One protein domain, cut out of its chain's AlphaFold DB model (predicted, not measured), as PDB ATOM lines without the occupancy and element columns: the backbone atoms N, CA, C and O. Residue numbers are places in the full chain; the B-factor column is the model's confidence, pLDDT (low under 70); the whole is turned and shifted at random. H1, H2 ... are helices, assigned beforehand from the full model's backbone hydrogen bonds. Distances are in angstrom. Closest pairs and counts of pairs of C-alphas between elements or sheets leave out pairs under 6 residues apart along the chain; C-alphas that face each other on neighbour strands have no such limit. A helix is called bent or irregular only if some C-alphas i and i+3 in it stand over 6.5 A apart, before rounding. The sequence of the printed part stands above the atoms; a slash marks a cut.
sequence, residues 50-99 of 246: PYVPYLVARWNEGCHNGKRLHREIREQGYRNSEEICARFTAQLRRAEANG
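Overview. This is residues 50 to 99 of the 246 residues of the protein "Transposase" of Rubrobacteraceae bacterium (UniProt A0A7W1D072). Look first for one long helix, H3, which makes the longest axis of the model; the two shorter helices, H1 and H2, lie on one side of it, and the three centres make a triangle. H2 meets residues 82 to 89 of H3 at a steep angle and packs there, closest at its first residue, Gly 66, while H1 is near H3, and residues 94 to 99 stick out at the far end. The printed part has 50 residues with three named helices, in the order H1, H2, H3, and no named strand; the class is all helix. It is compact, with a radius of gyration of the C-alphas of 10.3 A, and elongated, spanning 32 by 20 by 17 A.

Along the chain. Find C-alpha 82 at (35.226, 40.972, -28.083); from there H3, residues 82 to 97, runs 22.8 A to C-alpha 97 at (33.117, 45.607, -5.864). H2 is residues 66 to 75, 14.3 A long. H1 is residues 50 to 60, 17.5 A long, beginning at C-alpha 50 at (46.328, 32.052, -22.325); it is irregular, with C-alphas 50 and 53 7.3 A apart.

Arrangement. Begin at residues 82 to 89 of H3, which alone touch H2; the closest C-alphas, of Gly 66 and Ala 86, are 5.1 A apart. H2 and H3 run opposite ways at a steep tilt of 51 degrees. H1 and H2 form a helical hairpin and only just touch, with 3 pairs of C-alphas within 8 A; the closest, of Tyr 51 and Ile 73, are 6.8 A apart. They run opposite ways at a steep tilt of 45 degrees. H1 and H3 are near each other. In H2 and H3 every O i to N i+4 pair is within hydrogen-bond range; in H1, 6 of 7 are.

Size, cuts and confidence. The C-alphas farthest apart, of Gly 77 and Gly 99, are 32.2 A apart. The printed part has no cut. The link from H1 to H2 is tight, and that from H2 to H3 is short. Residues 94 to 99, of which 94 to 97 belong to H3, stand free. The mean pLDDT of the printed part is 84.4, and no printed residue is under 70.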
ATOM      1  N   PRO A  50      44.959  31.604 -22.052       82.12
ATOM      2  CA  PRO A  50      46.328  32.052 -22.325       82.12
ATOM      3  C   PRO A  50      46.559  33.555 -22.097       82.12
ATOM      4  O   PRO A  50      47.670  33.966 -21.782       82.12
ATOM      5  N   TYR A  51      45.512  34.373 -22.231       82.88
ATOM      6  CA  TYR A  51      45.569  35.838 -22.148       82.88
ATOM      7  C   TYR A  51      45.145  36.376 -20.774       82.88
ATOM      8  O   TYR A  51      45.318  37.559 -20.487       82.88
ATOM      9  N   VAL A  52      44.597  35.521 -19.902       81.75
ATOM     10  CA  VAL A  52      44.141  35.899 -18.555       81.75
ATOM     11  C   VAL A  52      45.239  36.568 -17.715       81.75
ATOM     12  O   VAL A  52      44.931  37.602 -17.122       81.75
ATOM     13  N   PRO A  53      46.494  36.067 -17.657       81.69
ATOM     14  CA  PRO A  53      47.544  36.716 -16.869       81.69
ATOM     15  C   PRO A  53      47.801  38.163 -17.301       81.69
ATOM     16  O   PRO A  53      47.887  39.052 -16.457       81.69
ATOM     17  N   TYR A  54      47.840  38.408 -18.615       83.56
ATOM     18  CA  TYR A  54      48.018  39.745 -19.178       83.56
ATOM     19  C   TYR A  54      46.838  40.662 -18.838       83.56
ATOM     20  O   TYR A  54      47.029  41.776 -18.356       83.56
ATOM     21  N   LEU A  55      45.608  40.177 -19.023       85.38
ATOM     22  CA  LEU A  55      44.400  40.951 -18.730       85.38
ATOM     23  C   LEU A  55      44.298  41.337 -17.247       85.38
ATOM     24  O   LEU A  55      43.877  42.448 -16.944       85.38
ATOM     25  N   VAL A  56      44.693  40.449 -16.328       83.38
ATOM     26  CA  VAL A  56      44.717  40.732 -14.883       83.38
ATOM     27  C   VAL A  56      45.813  41.739 -14.527       83.38
ATOM     28  O   VAL A  56      45.563  42.637 -13.729       83.38
ATOM     29  N   ALA A  57      47.000  41.639 -15.132       81.31
ATOM     30  CA  ALA A  57      48.070  42.616 -14.922       81.31
ATOM     31  C   ALA A  57      47.631  44.024 -15.357       81.31
ATOM     32  O   ALA A  57      47.642  44.952 -14.553       81.31
ATOM     33  N   ARG A  58      47.109  44.155 -16.583       86.88
ATOM     34  CA  ARG A  58      46.589  45.426 -17.115       86.88
ATOM     35  C   ARG A  58      45.427  45.981 -16.299       86.88
ATOM     36  O   ARG A  58      45.289  47.195 -16.168       86.88
ATOM     37  N   TRP A  59      44.597  45.103 -15.741       86.06
ATOM     38  CA  TRP A  59      43.523  45.490 -14.836       86.06
ATOM     39  C   TRP A  59      44.061  46.102 -13.536       86.06
ATOM     40  O   TRP A  59      43.597  47.163 -13.129       86.06
ATOM     41  N   ASN A  60      45.077  45.483 -12.928       82.19
ATOM     42  CA  ASN A  60      45.729  45.996 -11.716       82.19
ATOM     43  C   ASN A  60      46.494  47.305 -11.959       82.19
ATOM     44  O   ASN A  60      46.651  48.107 -11.046       82.19
ATOM     45  N   GLU A  61      46.933  47.541 -13.195       85.75
ATOM     46  CA  GLU A  61      47.516  48.807 -13.654       85.75
ATOM     47  C   GLU A  61      46.458  49.906 -13.911       85.75
ATOM     48  O   GLU A  61      46.795  50.997 -14.367       85.75
ATOM     49  N   GLY A  62      45.170  49.638 -13.652       82.25
ATOM     50  CA  GLY A  62      44.071  50.601 -13.791       82.25
ATOM     51  C   GLY A  62      43.406  50.629 -15.173       82.25
ATOM     52  O   GLY A  62      42.562  51.486 -15.451       82.25
ATOM     53  N   CYS A  63      43.743  49.701 -16.077       85.62
ATOM     54  CA  CYS A  63      43.089  49.608 -17.381       85.62
ATOM     55  C   CYS A  63      41.762  48.836 -17.273       85.62
ATOM     56  O   CYS A  63      41.709  47.620 -17.443       85.62
ATOM     57  N   HIS A  64      40.658  49.554 -17.045       84.50
ATOM     58  CA  HIS A  64      39.319  48.954 -16.906       84.50
ATOM     59  C   HIS A  64      38.469  48.970 -18.193       84.50
ATOM     60  O   HIS A  64      37.283  48.612 -18.170       84.50
ATOM     61  N   ASN A  65      39.046  49.391 -19.325       87.69
ATOM     62  CA  ASN A  65      38.353  49.483 -20.612       87.69
ATOM     63  C   ASN A  65      38.455  48.164 -21.398       87.69
ATOM     64  O   ASN A  65      39.488  47.848 -21.987       87.69
ATOM     65  N   GLY A  66      37.349  47.417 -21.458       84.25
ATOM     66  CA  GLY A  66      37.290  46.112 -22.122       84.25
ATOM     67  C   GLY A  66      37.585  46.131 -23.626       84.25
ATOM     68  O   GLY A  66      38.176  45.173 -24.120       84.25
ATOM     69  N   LYS A  67      37.251  47.216 -24.342       86.69
ATOM     70  CA  LYS A  67      37.547  47.350 -25.783       86.69
ATOM     71  C   LYS A  67      39.041  47.499 -26.032       86.69
ATOM     72  O   LYS A  67      39.602  46.882 -26.934       86.69
ATOM     73  N   ARG A  68      39.691  48.308 -25.192       89.88
ATOM     74  CA  ARG A  68      41.141  48.501 -25.228       89.88
ATOM     75  C   ARG A  68      41.863  47.191 -24.921       89.88
ATOM     76  O   ARG A  68      42.720  46.788 -25.693       89.88
ATOM     77  N   LEU A  69      41.452  46.498 -23.862       91.00
ATOM     78  CA  LEU A  69      42.015  45.197 -23.498       91.00
ATOM     79  C   LEU A  69      41.823  44.145 -24.599       91.00
ATOM     80  O   LEU A  69      42.743  43.381 -24.869       91.00
ATOM     81  N   HIS A  70      40.666  44.129 -25.274       92.75
ATOM     82  CA  HIS A  70      40.429  43.240 -26.418       92.75
ATOM     83  C   HIS A  70      41.374  43.528 -27.586       92.75
ATOM     84  O   HIS A  70      41.929  42.596 -28.165       92.75
ATOM     85  N   ARG A  71      41.594  44.807 -27.910       92.31
ATOM     86  CA  ARG A  71      42.561  45.208 -28.938       92.31
ATOM     87  C   ARG A  71      43.982  44.770 -28.570       92.31
ATOM     88  O   ARG A  71      44.643  44.156 -29.401       92.31
ATOM     89  N   GLU A  72      44.397  45.006 -27.325       92.44
ATOM     90  CA  GLU A  72      45.721  44.621 -26.812       92.44
ATOM     91  C   GLU A  72      45.951  43.093 -26.917       92.44
ATOM     92  O   GLU A  72      46.997  42.654 -27.389       92.44
ATOM     93  N   ILE A  73      44.964  42.249 -26.574       92.50
ATOM     94  CA  ILE A  73      45.107  40.783 -26.724       92.50
ATOM     95  C   ILE A  73      44.971  40.308 -28.177       92.50
ATOM     96  O   ILE A  73      45.527  39.271 -28.540       92.50
ATOM     97  N   ARG A  74      44.246  41.046 -29.028       92.50
ATOM     98  CA  ARG A  74      44.132  40.751 -30.465       92.50
ATOM     99  C   ARG A  74      45.472  40.940 -31.170       92.50
ATOM    100  O   ARG A  74      45.827  40.114 -32.007       92.50
ATOM    101  N   GLU A  75      46.230  41.958 -30.777       92.50
ATOM    102  CA  GLU A  75      47.614  42.182 -31.218       92.50
ATOM    103  C   GLU A  75      48.551  41.044 -30.752       92.50
ATOM    104  O   GLU A  75      49.463  40.663 -31.479       92.50
ATOM    105  N   GLN A  76      48.250  40.394 -29.619       89.50
ATOM    106  CA  GLN A  76      48.930  39.179 -29.131       89.50
ATOM    107  C   GLN A  76      48.394  37.867 -29.749       89.50
ATOM    108  O   GLN A  76      48.706  36.767 -29.286       89.50
ATOM    109  N   GLY A  77      47.556  37.953 -30.786       87.06
ATOM    110  CA  GLY A  77      47.073  36.796 -31.542       87.06
ATOM    111  C   GLY A  77      45.708  36.245 -31.119       87.06
ATOM    112  O   GLY A  77      45.300  35.201 -31.631       87.06
ATOM    113  N   TYR A  78      44.964  36.922 -30.238       87.94
ATOM    114  CA  TYR A  78      43.591  36.530 -29.907       87.94
ATOM    115  C   TYR A  78      42.638  36.789 -31.087       87.94
ATOM    116  O   TYR A  78      42.460  37.922 -31.528       87.94
ATOM    117  N   ARG A  79      41.980  35.738 -31.594       86.12
ATOM    118  CA  ARG A  79      41.102  35.813 -32.785       86.12
ATOM    119  C   ARG A  79      39.604  35.716 -32.489       86.12
ATOM    120  O   ARG A  79      38.803  35.715 -33.417       86.12
ATOM    121  N   ASN A  80      39.217  35.596 -31.220       86.06
ATOM    122  CA  ASN A  80      37.821  35.362 -30.847       86.06
ATOM    123  C   ASN A  80      37.077  36.673 -30.521       86.06
ATOM    124  O   ASN A  80      37.655  37.764 -30.514       86.06
ATOM    125  N   SER A  81      35.774  36.548 -30.248       84.81
ATOM    126  CA  SER A  81      34.862  37.675 -30.012       84.81
ATOM    127  C   SER A  81      35.323  38.607 -28.883       84.81
ATOM    128  O   SER A  81      35.824  38.157 -27.843       84.81
ATOM    129  N   GLU A  82      35.088  39.907 -29.085       86.50
ATOM    130  CA  GLU A  82      35.226  40.972 -28.083       86.50
ATOM    131  C   GLU A  82      34.359  40.702 -26.850       86.50
ATOM    132  O   GLU A  82      34.785  40.935 -25.719       86.50
ATOM    133  N   GLU A  83      33.181  40.114 -27.051       80.56
ATOM    134  CA  GLU A  83      32.212  39.816 -25.997       80.56
ATOM    135  C   GLU A  83      32.798  38.918 -24.895       80.56
ATOM    136  O   GLU A  83      32.502  39.079 -23.710       80.56
ATOM    137  N   ILE A  84      33.704  38.002 -25.254       78.88
ATOM    138  CA  ILE A  84      34.387  37.127 -24.294       78.88
ATOM    139  C   ILE A  84      35.311  37.945 -23.371       78.88
ATOM    140  O   ILE A  84      35.349  37.685 -22.166       78.88
ATOM    141  N   CYS A  85      35.998  38.959 -23.911       82.25
ATOM    142  CA  CYS A  85      36.845  39.884 -23.151       82.25
ATOM    143  C   CYS A  85      36.000  40.866 -22.317       82.25
ATOM    144  O   CYS A  85      36.282  41.100 -21.138       82.25
ATOM    145  N   ALA A  86      34.900  41.377 -22.876       83.12
ATOM    146  CA  ALA A  86      33.949  42.228 -22.159       83.12
ATOM    147  C   ALA A  86      33.320  41.494 -20.958       83.12
ATOM    148  O   ALA A  86      33.246  42.024 -19.849       83.12
ATOM    149  N   ARG A  87      32.947  40.223 -21.132       81.69
ATOM    150  CA  ARG A  87      32.422  39.385 -20.049       81.69
ATOM    151  C   ARG A  87      33.464  39.116 -18.964       81.69
ATOM    152  O   ARG A  87      33.116  39.103 -17.785       81.69
ATOM    153  N   PHE A  88      34.724  38.901 -19.341       83.62
ATOM    154  CA  PHE A  88      35.817  38.703 -18.386       83.62
ATOM    155  C   PHE A  88      36.084  39.965 -17.554       83.62
ATOM    156  O   PHE A  88      36.115  39.906 -16.327       83.62
ATOM    157  N   THR A  89      36.166  41.129 -18.196       85.94
ATOM    158  CA  THR A  89      36.373  42.418 -17.510       85.94
ATOM    159  C   THR A  89      35.191  42.810 -16.616       85.94
ATOM    160  O   THR A  89      35.386  43.302 -15.505       85.94
ATOM    161  N   ALA A  90      33.953  42.496 -17.015       83.94
ATOM    162  CA  ALA A  90      32.780  42.643 -16.149       83.94
ATOM    163  C   ALA A  90      32.848  41.756 -14.890       83.94
ATOM    164  O   ALA A  90      32.352  42.142 -13.830       83.94
ATOM    165  N   GLN A  91      33.462  40.569 -14.976       78.69
ATOM    166  CA  GLN A  91      33.676  39.705 -13.810       78.69
ATOM    167  C   GLN A  91      34.720  40.279 -12.853       78.69
ATOM    168  O   GLN A  91      34.490  40.224 -11.645       78.69
ATOM    169  N   LEU A  92      35.808  40.858 -13.372       81.88
ATOM    170  CA  LEU A  92      36.827  41.528 -12.557       81.88
ATOM    171  C   LEU A  92      36.236  42.717 -11.790       81.88
ATOM    172  O   LEU A  92      36.351  42.768 -10.568       81.88
ATOM    173  N   ARG A  93      35.455  43.572 -12.463       84.62
ATOM    174  CA  ARG A  93      34.754  44.701 -11.820       84.62
ATOM    175  C   ARG A  93      33.835  44.258 -10.683       84.62
ATOM    176  O   ARG A  93      33.797  44.863  -9.617       84.62
ATOM    177  N   ARG A  94      33.090  43.168 -10.893       78.75
ATOM    178  CA  ARG A  94      32.233  42.581  -9.851       78.75
ATOM    179  C   ARG A  94      33.048  41.972  -8.712       78.75
ATOM    180  O   ARG A  94      32.541  41.911  -7.597       78.75
ATOM    181  N   ALA A  95      34.241  41.443  -8.966       75.62
ATOM    182  CA  ALA A  95      35.096  40.889  -7.920       75.62
ATOM    183  C   ALA A  95      35.642  41.999  -7.010       75.62
ATOM    184  O   ALA A  95      35.512  41.874  -5.792       75.62
ATOM    185  N   GLU A  96      36.118  43.100  -7.594       77.12
ATOM    186  CA  GLU A  96      36.582  44.287  -6.862       77.12
ATOM    187  C   GLU A  96      35.473  44.930  -6.032       77.12
ATOM    188  O   GLU A  96      35.667  45.177  -4.845       77.12
ATOM    189  N   ALA A  97      34.274  45.093  -6.601       77.62
ATOM    190  CA  ALA A  97      33.117  45.607  -5.864       77.62
ATOM    191  C   ALA A  97      32.730  44.737  -4.647       77.62
ATOM    192  O   ALA A  97      32.067  45.209  -3.733       77.62
ATOM    193  N   ASN A  98      33.137  43.462  -4.627       75.25
ATOM    194  CA  ASN A  98      32.919  42.535  -3.514       75.25
ATOM    195  C   ASN A  98      34.158  42.393  -2.602       75.25
ATOM    196  O   ASN A  98      34.237  41.418  -1.851       75.25
ATOM    197  N   GLY A  99      35.150  43.288  -2.705       71.56
ATOM    198  CA  GLY A  99      36.367  43.276  -1.886       71.56
ATOM    199  C   GLY A  99      37.297  42.084  -2.141       71.56
ATOM    200  O   GLY A  99      38.114  41.744  -1.288       71.56
TER     201      GLY A  99